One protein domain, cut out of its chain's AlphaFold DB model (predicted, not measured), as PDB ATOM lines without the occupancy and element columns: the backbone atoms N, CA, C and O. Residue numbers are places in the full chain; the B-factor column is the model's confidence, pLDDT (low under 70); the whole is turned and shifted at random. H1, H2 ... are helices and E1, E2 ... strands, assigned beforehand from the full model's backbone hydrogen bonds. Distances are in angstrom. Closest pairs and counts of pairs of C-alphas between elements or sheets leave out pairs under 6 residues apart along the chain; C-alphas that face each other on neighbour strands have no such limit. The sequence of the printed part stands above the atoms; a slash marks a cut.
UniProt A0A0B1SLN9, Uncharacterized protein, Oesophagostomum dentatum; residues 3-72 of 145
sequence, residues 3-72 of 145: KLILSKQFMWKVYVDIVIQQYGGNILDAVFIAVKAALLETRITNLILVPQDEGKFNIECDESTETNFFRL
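What this domain is: This is residues 3 to 72 of the 145 residues of an uncharacterized protein of Oesophagostomum dentatum (UniProt A0A0B1SLN9). A long, thin rod: helix H1 makes one end, the two-strand hairpin E2 and E3 the other, and the short strands E1 and E4 pair between them. The long stretch of residues 3 to 26, with no named element, runs beside H1 with residues 14 to 20 and turns back into it; residues 21 to 29, of which 27 to 29 belong to H1, stick out at that end. The printed part has 70 residues with one named helix and four named strands, in the order H1, E1, E2, E3, E4; both two-stranded sheets are antiparallel. The class is mixed, helices and strands, with under half of the residues in named elements. The whole is extended, with a radius of gyration of the C-alphas of 17.1 A and spans of 57 by 25 by 18 A.

How they stand to each other: E2, residues 47 to 51, and E3, residues 57 to 61, form an antiparallel hairpin at 148 degrees, with N 48 and O 60 within hydrogen-bond range at 2.9 A. E1, residues 43 to 45, runs on into E2 across a break of 1 residue, at 21 degrees. E4, residues 69 to 71, is antiparallel to E1 at 145 degrees, with N 44 and O 70 at 2.9 A. The closest C-alphas of E4 and H1, residues 27 to 41, are those of Arg 71 and Glu 41, 6.8 A apart. H1 is apart from E2 and E3. In H1 every O i to N i+4 pair is within hydrogen-bond range.

Where its parts are: H1 begins at C-alpha 27 (17.148, 17.199, 1.818) and is 20.9 A long. E2 measures 12.9 A, E3 13.0 A, E1 6.5 A and E4 6.8 A, ending at C-alpha 71 (11.060, -8.324, 2.052).

The domain as a whole: The two C-alphas farthest apart, of Gly 24 and Glu 54, are 57.5 A apart. The printed part has no cut, and no link between named elements is long. Mean pLDDT of the printed part is 87.5; residues 63 and 65 are under 70.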
ATOM      1  N   LYS A   3      12.582 -12.618  11.229       79.50
ATOM      2  CA  LYS A   3      13.201 -13.089   9.974       79.50
ATOM      3  C   LYS A   3      14.657 -12.640   9.779       79.50
ATOM      4  O   LYS A   3      15.369 -13.222   8.969       79.50
ATOM      5  N   LEU A   4      15.113 -11.611  10.501       85.75
ATOM      6  CA  LEU A   4      16.505 -11.146  10.438       85.75
ATOM      7  C   LEU A   4      17.445 -11.955  11.343       85.75
ATOM      8  O   LEU A   4      18.665 -11.810  11.250       85.75
ATOM      9  N   ILE A   5      16.900 -12.799  12.221       89.00
ATOM     10  CA  ILE A   5      17.662 -13.587  13.187       89.00
ATOM     11  C   ILE A   5      17.630 -15.042  12.727       89.00
ATOM     12  O   ILE A   5      16.584 -15.680  12.744       89.00
ATOM     13  N   LEU A   6      18.785 -15.585  12.339       85.56
ATOM     14  CA  LEU A   6      18.887 -16.991  11.939       85.56
ATOM     15  C   LEU A   6      19.169 -17.890  13.146       85.56
ATOM     16  O   LEU A   6      18.661 -19.002  13.247       85.56
ATOM     17  N   SER A   7      19.992 -17.409  14.079       86.56
ATOM     18  CA  SER A   7      20.258 -18.057  15.365       86.56
ATOM     19  C   SER A   7      20.837 -17.049  16.363       86.56
ATOM     20  O   SER A   7      21.076 -15.893  16.027       86.56
ATOM     21  N   LYS A   8      21.158 -17.494  17.587       84.31
ATOM     22  CA  LYS A   8      21.846 -16.654  18.589       84.31
ATOM     23  C   LYS A   8      23.209 -16.122  18.127       84.31
ATOM     24  O   LYS A   8      23.706 -15.172  18.718       84.31
ATOM     25  N   GLN A   9      23.829 -16.759  17.135       84.75
ATOM     26  CA  GLN A   9      25.160 -16.403  16.633       84.75
ATOM     27  C   GLN A   9      25.112 -15.722  15.261       84.75
ATOM     28  O   GLN A   9      26.053 -15.020  14.901       84.75
ATOM     29  N   PHE A  10      24.025 -15.910  14.507       86.00
ATOM     30  CA  PHE A  10      23.898 -15.440  13.131       86.00
ATOM     31  C   PHE A  10      22.684 -14.531  12.989       86.00
ATOM     32  O   PHE A  10      21.540 -14.965  13.140       86.00
ATOM     33  N   MET A  11      22.952 -13.266  12.685       89.81
ATOM     34  CA  MET A  11      21.943 -12.230  12.495       89.81
ATOM     35  C   MET A  11      22.315 -11.395  11.276       89.81
ATOM     36  O   MET A  11      23.495 -11.130  11.030       89.81
ATOM     37  N   TRP A  12      21.307 -10.939  10.548       89.69
ATOM     38  CA  TRP A  12      21.497  -9.988   9.470       89.69
ATOM     39  C   TRP A  12      21.868  -8.610  10.017       89.69
ATOM     40  O   TRP A  12      21.248  -8.103  10.952       89.69
ATOM     41  N   LYS A  13      22.858  -7.980   9.385       90.44
ATOM     42  CA  LYS A  13      23.173  -6.567   9.573       90.44
ATOM     43  C   LYS A  13      22.882  -5.835   8.272       90.44
ATOM     44  O   LYS A  13      23.515  -6.112   7.258       90.44
ATOM     45  N   VAL A  14      21.919  -4.923   8.318       89.19
ATOM     46  CA  VAL A  14      21.521  -4.107   7.169       89.19
ATOM     47  C   VAL A  14      22.296  -2.793   7.221       89.19
ATOM     48  O   VAL A  14      22.313  -2.128   8.255       89.19
ATOM     49  N   TYR A  15      22.950  -2.443   6.118       93.31
ATOM     50  CA  TYR A  15      23.595  -1.148   5.925       93.31
ATOM     51  C   TYR A  15      22.748  -0.328   4.956       93.31
ATOM     52  O   TYR A  15      22.239  -0.866   3.974       93.31
ATOM     53  N   VAL A  16      22.578   0.954   5.261       91.56
ATOM     54  CA  VAL A  16      21.833   1.896   4.426       91.56
ATOM     55  C   VAL A  16      22.794   3.007   4.044       91.56
ATOM     56  O   VAL A  16      23.227   3.771   4.904       91.56
ATOM     57  N   ASP A  17      23.115   3.077   2.759       94.50
ATOM     58  CA  ASP A  17      23.996   4.092   2.197       94.50
ATOM     59  C   ASP A  17      23.167   5.114   1.418       94.50
ATOM     60  O   ASP A  17      22.292   4.762   0.627       94.50
ATOM     61  N   ILE A  18      23.444   6.397   1.648       94.06
ATOM     62  CA  ILE A  18      22.723   7.510   1.030       94.06
ATOM     63  C   ILE A  18      23.705   8.302   0.174       94.06
ATOM     64  O   ILE A  18      24.742   8.755   0.658       94.06
ATOM     65  N   VAL A  19      23.349   8.508  -1.093       95.44
ATOM     66  CA  VAL A  19      24.101   9.353  -2.025       95.44
ATOM     67  C   VAL A  19      23.182  10.448  -2.543       95.44
ATOM     68  O   VAL A  19      22.201  10.176  -3.233       95.44
ATOM     69  N   ILE A  20      23.512  11.698  -2.223       93.62
ATOM     70  CA  ILE A  20      22.780  12.864  -2.716       93.62
ATOM     71  C   ILE A  20      23.310  13.227  -4.101       93.62
ATOM     72  O   ILE A  20      24.453  13.658  -4.237       93.62
ATOM     73  N   GLN A  21      22.482  13.037  -5.131       93.75
ATOM     74  CA  GLN A  21      22.866  13.340  -6.515       93.75
ATOM     75  C   GLN A  21      22.739  14.830  -6.843       93.75
ATOM     76  O   GLN A  21      23.587  15.390  -7.532       93.75
ATOM     77  N   GLN A  22      21.683  15.468  -6.341       93.44
ATOM     78  CA  GLN A  22      21.412  16.886  -6.518       93.44
ATOM     79  C   GLN A  22      20.791  17.441  -5.237       93.44
ATOM     80  O   GLN A  22      20.005  16.761  -4.579       93.44
ATOM     81  N   TYR A  23      21.146  18.678  -4.902       93.00
ATOM     82  CA  TYR A  23      20.514  19.433  -3.830       93.00
ATOM     83  C   TYR A  23      19.530  20.437  -4.434       93.00
ATOM     84  O   TYR A  23      19.909  21.181  -5.334       93.00
ATOM     85  N   GLY A  24      18.279  20.421  -3.970       93.19
ATOM     86  CA  GLY A  24      17.233  21.366  -4.382       93.19
ATOM     87  C   GLY A  24      16.443  21.958  -3.213       93.19
ATOM     88  O   GLY A  24      15.470  22.668  -3.449       93.19
ATOM     89  N   GLY A  25      16.868  21.683  -1.977       93.19
ATOM     90  CA  GLY A  25      16.123  21.967  -0.749       93.19
ATOM     91  C   GLY A  25      15.526  20.713  -0.101       93.19
ATOM     92  O   GLY A  25      15.520  19.636  -0.700       93.19
ATOM     93  N   ASN A  26      15.100  20.852   1.154       92.38
ATOM     94  CA  ASN A  26      14.415  19.863   1.987       92.38
ATOM     95  C   ASN A  26      15.058  18.464   2.003       92.38
ATOM     96  O   ASN A  26      14.397  17.422   1.944       92.38
ATOM     97  N   ILE A  27      16.392  18.430   2.066       93.31
ATOM     98  CA  ILE A  27      17.148  17.199   1.818       93.31
ATOM     99  C   ILE A  27      16.869  16.096   2.838       93.31
ATOM    100  O   ILE A  27      16.945  14.917   2.506       93.31
ATOM    101  N   LEU A  28      16.540  16.455   4.077       90.81
ATOM    102  CA  LEU A  28      16.280  15.469   5.115       90.81
ATOM    103  C   LEU A  28      14.989  14.697   4.887       90.81
ATOM    104  O   LEU A  28      15.023  13.469   4.936       90.81
ATOM    105  N   ASP A  29      13.890  15.383   4.589       91.31
ATOM    106  CA  ASP A  29      12.618  14.715   4.306       91.31
ATOM    107  C   ASP A  29      12.762  13.808   3.081       91.31
ATOM    108  O   ASP A  29      12.337  12.648   3.107       91.31
ATOM    109  N   ALA A  30      13.483  14.273   2.055       93.69
ATOM    110  CA  ALA A  30      13.821  13.456   0.895       93.69
ATOM    111  C   ALA A  30      14.625  12.198   1.276       93.69
ATOM    112  O   ALA A  30      14.348  11.111   0.766       93.69
ATOM    113  N   VAL A  31      15.589  12.309   2.198       94.31
ATOM    114  CA  VAL A  31      16.362  11.165   2.707       94.31
ATOM    115  C   VAL A  31      15.480  10.178   3.468       94.31
ATOM    116  O   VAL A  31      15.577   8.981   3.209       94.31
ATOM    117  N   PHE A  32      14.606  10.633   4.370       92.94
ATOM    118  CA  PHE A  32      13.706   9.741   5.112       92.94
ATOM    119  C   PHE A  32      12.774   8.969   4.170       92.94
ATOM    120  O   PHE A  32      12.623   7.751   4.311       92.94
ATOM    121  N   ILE A  33      12.217   9.644   3.160       92.88
ATOM    122  CA  ILE A  33      11.396   9.007   2.122       92.88
ATOM    123  C   ILE A  33      12.223   7.995   1.322       92.88
ATOM    124  O   ILE A  33      11.787   6.855   1.140       92.88
ATOM    125  N   ALA A  34      13.423   8.374   0.873       94.62
ATOM    126  CA  ALA A  34      14.294   7.502   0.088       94.62
ATOM    127  C   ALA A  34      14.709   6.248   0.869       94.62
ATOM    128  O   ALA A  34      14.648   5.143   0.333       94.62
ATOM    129  N   VAL A  35      15.074   6.398   2.146       94.44
ATOM    130  CA  VAL A  35      15.415   5.277   3.031       94.44
ATOM    131  C   VAL A  35      14.206   4.371   3.232       94.44
ATOM    132  O   VAL A  35      14.332   3.161   3.062       94.44
ATOM    133  N   LYS A  36      13.023   4.922   3.530       92.25
ATOM    134  CA  LYS A  36      11.802   4.122   3.688       92.25
ATOM    135  C   LYS A  36      11.480   3.328   2.422       92.25
ATOM    136  O   LYS A  36      11.245   2.124   2.502       92.25
ATOM    137  N   ALA A  37      11.528   3.973   1.258       93.75
ATOM    138  CA  ALA A  37      11.305   3.317  -0.027       93.75
ATOM    139  C   ALA A  37      12.343   2.213  -0.294       93.75
ATOM    140  O   ALA A  37      11.977   1.099  -0.672       93.75
ATOM    141  N   ALA A  38      13.624   2.489  -0.038       94.69
ATOM    142  CA  ALA A  38      14.696   1.515  -0.200       94.69
ATOM    143  C   ALA A  38      14.502   0.301   0.719       94.69
ATOM    144  O   ALA A  38      14.640  -0.836   0.271       94.69
ATOM    145  N   LEU A  39      14.129   0.516   1.983       93.12
ATOM    146  CA  LEU A  39      13.868  -0.560   2.940       93.12
ATOM    147  C   LEU A  39      12.653  -1.410   2.535       93.12
ATOM    148  O   LEU A  39      12.731  -2.632   2.616       93.12
ATOM    149  N   LEU A  40      11.570  -0.796   2.048       92.25
ATOM    150  CA  LEU A  40      10.373  -1.514   1.581       92.25
ATOM    151  C   LEU A  40      10.641  -2.403   0.358       92.25
ATOM    152  O   LEU A  40      10.073  -3.493   0.241       92.25
ATOM    153  N   GLU A  41      11.520  -1.958  -0.539       92.62
ATOM    154  CA  GLU A  41      11.903  -2.719  -1.731       92.62
ATOM    155  C   GLU A  41      13.109  -3.645  -1.507       92.62
ATOM    156  O   GLU A  41      13.410  -4.480  -2.366       92.62
ATOM    157  N   THR A  42      13.774  -3.567  -0.350       92.06
ATOM    158  CA  THR A  42      14.911  -4.433  -0.018       92.06
ATOM    159  C   THR A  42      14.462  -5.890   0.074       92.06
ATOM    160  O   THR A  42      13.588  -6.258   0.863       92.06
ATOM    161  N   ARG A  43      15.109  -6.742  -0.726       91.25
ATOM    162  CA  ARG A  43      14.915  -8.195  -0.746       91.25
ATOM    163  C   ARG A  43      16.111  -8.861  -0.089       91.25
ATOM    164  O   ARG A  43      17.242  -8.653  -0.515       91.25
ATOM    165  N   ILE A  44      15.848  -9.659   0.936       89.62
ATOM    166  CA  ILE A  44      16.861 -10.419   1.663       89.62
ATOM    167  C   ILE A  44      16.653 -11.891   1.331       89.62
ATOM    168  O   ILE A  44      15.558 -12.428   1.498       89.62
ATOM    169  N   THR A  45      17.696 -12.538   0.824       89.31
ATOM    170  CA  THR A  45      17.660 -13.959   0.472       89.31
ATOM    171  C   THR A  45      17.471 -14.812   1.721       89.31
ATOM    172  O   THR A  45      18.097 -14.564   2.755       89.31
ATOM    173  N   ASN A  46      16.614 -15.830   1.640       86.94
ATOM    174  CA  ASN A  46      16.498 -16.793   2.732       86.94
ATOM    175  C   ASN A  46      17.758 -17.662   2.778       86.94
ATOM    176  O   ASN A  46      18.174 -18.216   1.763       86.94
ATOM    177  N   LEU A  47      18.337 -17.808   3.967       86.88
ATOM    178  CA  LEU A  47      19.496 -18.667   4.189       86.88
ATOM    179  C   LEU A  47      19.097 -19.859   5.049       86.88
ATOM    180  O   LEU A  47      18.240 -19.748   5.931       86.88
ATOM    181  N   ILE A  48      19.762 -20.984   4.818       83.56
ATOM    182  CA  ILE A  48      19.570 -22.216   5.573       83.56
ATOM    183  C   ILE A  48      20.807 -22.430   6.441       83.56
ATOM    184  O   ILE A  48      21.938 -22.395   5.958       83.56
ATOM    185  N   LEU A  49      20.590 -22.645   7.737       86.06
ATOM    186  CA  LEU A  49      21.653 -23.073   8.640       86.06
ATOM    187  C   LEU A  49      21.752 -24.593   8.596       86.06
ATOM    188  O   LEU A  49      20.833 -25.291   9.029       86.06
ATOM    189  N   VAL A  50      22.880 -25.097   8.108       86.00
ATOM    190  CA  VAL A  50      23.165 -26.529   8.069       86.00
ATOM    191  C   VAL A  50      24.095 -26.878   9.233       86.00
ATOM    192  O   VAL A  50      25.191 -26.315   9.329       86.00
ATOM    193  N   PRO A  51      23.673 -27.761  10.156       82.56
ATOM    194  CA  PRO A  51      24.521 -28.188  11.259       82.56
ATOM    195  C   PRO A  51      25.703 -29.015  10.737       82.56
ATOM    196  O   PRO A  51      25.532 -29.910   9.913       82.56
ATOM    197  N   GLN A  52      26.897 -28.721  11.246       80.81
ATOM    198  CA  GLN A  52      28.110 -29.514  11.061       80.81
ATOM    199  C   GLN A  52      28.530 -30.196  12.371       80.81
ATOM    200  O   GLN A  52      27.979 -29.942  13.447       80.81
ATOM    201  N   ASP A  53      29.548 -31.053  12.273       81.25
ATOM    202  CA  ASP A  53      30.202 -31.665  13.424       81.25
ATOM    203  C   ASP A  53      30.796 -30.610  14.379       81.25
ATOM    204  O   ASP A  53      31.102 -29.475  14.005       81.25
ATOM    205  N   GLU A  54      30.949 -30.993  15.651       79.75
ATOM    206  CA  GLU A  54      31.481 -30.144  16.733       79.75
ATOM    207  C   GLU A  54      30.654 -28.881  17.059       79.75
ATOM    208  O   GLU A  54      31.169 -27.941  17.665       79.75
ATOM    209  N   GLY A  55      29.365 -28.837  16.698       71.56
ATOM    210  CA  GLY A  55      28.481 -27.715  17.047       71.56
ATOM    211  C   GLY A  55      28.716 -26.446  16.221       71.56
ATOM    212  O   GLY A  55      28.322 -25.356  16.641       71.56
ATOM    213  N   LYS A  56      29.360 -26.581  15.058       77.94
ATOM    214  CA  LYS A  56      29.505 -25.515  14.061       77.94
ATOM    215  C   LYS A  56      28.296 -25.517  13.122       77.94
ATOM    216  O   LYS A  56      27.662 -26.547  12.912       77.94
ATOM    217  N   PHE A  57      27.983 -24.361  12.547       81.75
ATOM    218  CA  PHE A  57      26.933 -24.221  11.538       81.75
ATOM    219  C   PHE A  57      27.536 -23.629  10.270       81.75
ATOM    220  O   PHE A  57      28.313 -22.676  10.350       81.75
ATOM    221  N   ASN A  58      27.138 -24.163   9.120       83.69
ATOM    222  CA  ASN A  58      27.369 -23.535   7.829       83.69
ATOM    223  C   ASN A  58      26.121 -22.779   7.385       83.69
ATOM    224  O   ASN A  58      24.994 -23.171   7.688       83.69
ATOM    225  N   ILE A  59      26.347 -21.693   6.655       85.06
ATOM    226  CA  ILE A  59      25.294 -20.918   6.014       85.06
ATOM    227  C   ILE A  59      25.245 -21.357   4.557       85.06
ATOM    228  O   ILE A  59      26.210 -21.154   3.820       85.06
ATOM    229  N   GLU A  60      24.128 -21.943   4.152       84.56
ATOM    230  CA  GLU A  60      23.848 -22.266   2.759       84.56
ATOM    231  C   GLU A  60      22.831 -21.280   2.184       84.56
ATOM    232  O   GLU A  60      21.900 -20.827   2.859       84.56
ATOM    233  N   CYS A  61      23.038 -20.940   0.918       81.81
ATOM    234  CA  CYS A  61      22.156 -20.104   0.127       81.81
ATOM    235  C   CYS A  61      21.710 -20.925  -1.077       81.81
ATOM    236  O   CYS A  61      22.542 -21.548  -1.735       81.81
ATOM    237  N   ASP A  62      20.413 -20.917  -1.361       74.44
ATOM    238  CA  ASP A  62      19.890 -21.494  -2.597       74.44
ATOM    239  C   ASP A  62      20.407 -20.689  -3.807       74.44
ATOM    240  O   ASP A  62      20.586 -19.470  -3.712       74.44
ATOM    241  N   GLU A  63      20.653 -21.346  -4.943       67.62
ATOM    242  CA  GLU A  63      21.187 -20.704  -6.157       67.62
ATOM    243  C   GLU A  63      20.181 -19.710  -6.765       67.62
ATOM    244  O   GLU A  63      20.552 -18.745  -7.433       67.62
ATOM    245  N   SER A  64      18.890 -19.916  -6.501       71.50
ATOM    246  CA  SER A  64      17.795 -19.103  -7.023       71.50
ATOM    247  C   SER A  64      17.478 -17.896  -6.118       71.50
ATOM    248  O   SER A  64      16.467 -17.857  -5.404       71.50
ATOM    249  N   THR A  65      18.297 -16.845  -6.196       67.94
ATOM    250  CA  THR A  65      18.060 -15.575  -5.475       67.94
ATOM    251  C   THR A  65      16.843 -14.788  -5.981       67.94
ATOM    252  O   THR A  65      16.375 -13.880  -5.298       67.94
ATOM    253  N   GLU A  66      16.309 -15.115  -7.163       73.38
ATOM    254  CA  GLU A  66      15.175 -14.399  -7.767       73.38
ATOM    255  C   GLU A  66      13.812 -14.768  -7.179       73.38
ATOM    256  O   GLU A  66      12.875 -13.978  -7.274       73.38
ATOM    257  N   THR A  67      13.681 -15.951  -6.579       78.50
ATOM    258  CA  THR A  67      12.404 -16.436  -6.026       78.50
ATOM    259  C   THR A  67      12.472 -16.702  -4.526       78.50
ATOM    260  O   THR A  67      11.446 -16.633  -3.850       78.50
ATOM    261  N   ASN A  68      13.670 -16.939  -3.982       86.50
ATOM    262  CA  ASN A  68      13.861 -17.297  -2.582       86.50
ATOM    263  C   ASN A  68      14.312 -16.099  -1.726       86.50
ATOM    264  O   ASN A  68      15.442 -16.036  -1.239       86.50
ATOM    265  N   PHE A  69      13.419 -15.128  -1.536       90.88
ATOM    266  CA  PHE A  69      13.680 -13.958  -0.698       90.88
ATOM    267  C   PHE A  69      12.474 -13.592   0.167       90.88
ATOM    268  O   PHE A  69      11.329 -13.928  -0.137       90.88
ATOM    269  N   PHE A  70      12.728 -12.836   1.229       90.00
ATOM    270  CA  PHE A  70      11.709 -12.089   1.954       90.00
ATOM    271  C   PHE A  70      11.978 -10.589   1.828       90.00
ATOM    272  O   PHE A  70      13.100 -10.158   1.561       90.00
ATOM    273  N   ARG A  71      10.930  -9.782   1.987       91.00
ATOM    274  CA  ARG A  71      11.060  -8.324   2.052       91.00
ATOM    275  C   ARG A  71      11.162  -7.874   3.494       91.00
ATOM    276  O   ARG A  71      10.562  -8.491   4.379       91.00
ATOM    277  N   LEU A  72      11.909  -6.803   3.713       89.19
ATOM    278  CA  LEU A  72      11.962  -6.180   5.022       89.19
ATOM    279  C   LEU A  72      10.606  -5.533   5.343       89.19
ATOM    280  O   LEU A  72      10.025  -4.814   4.535       89.19
TER     281      LEU A  72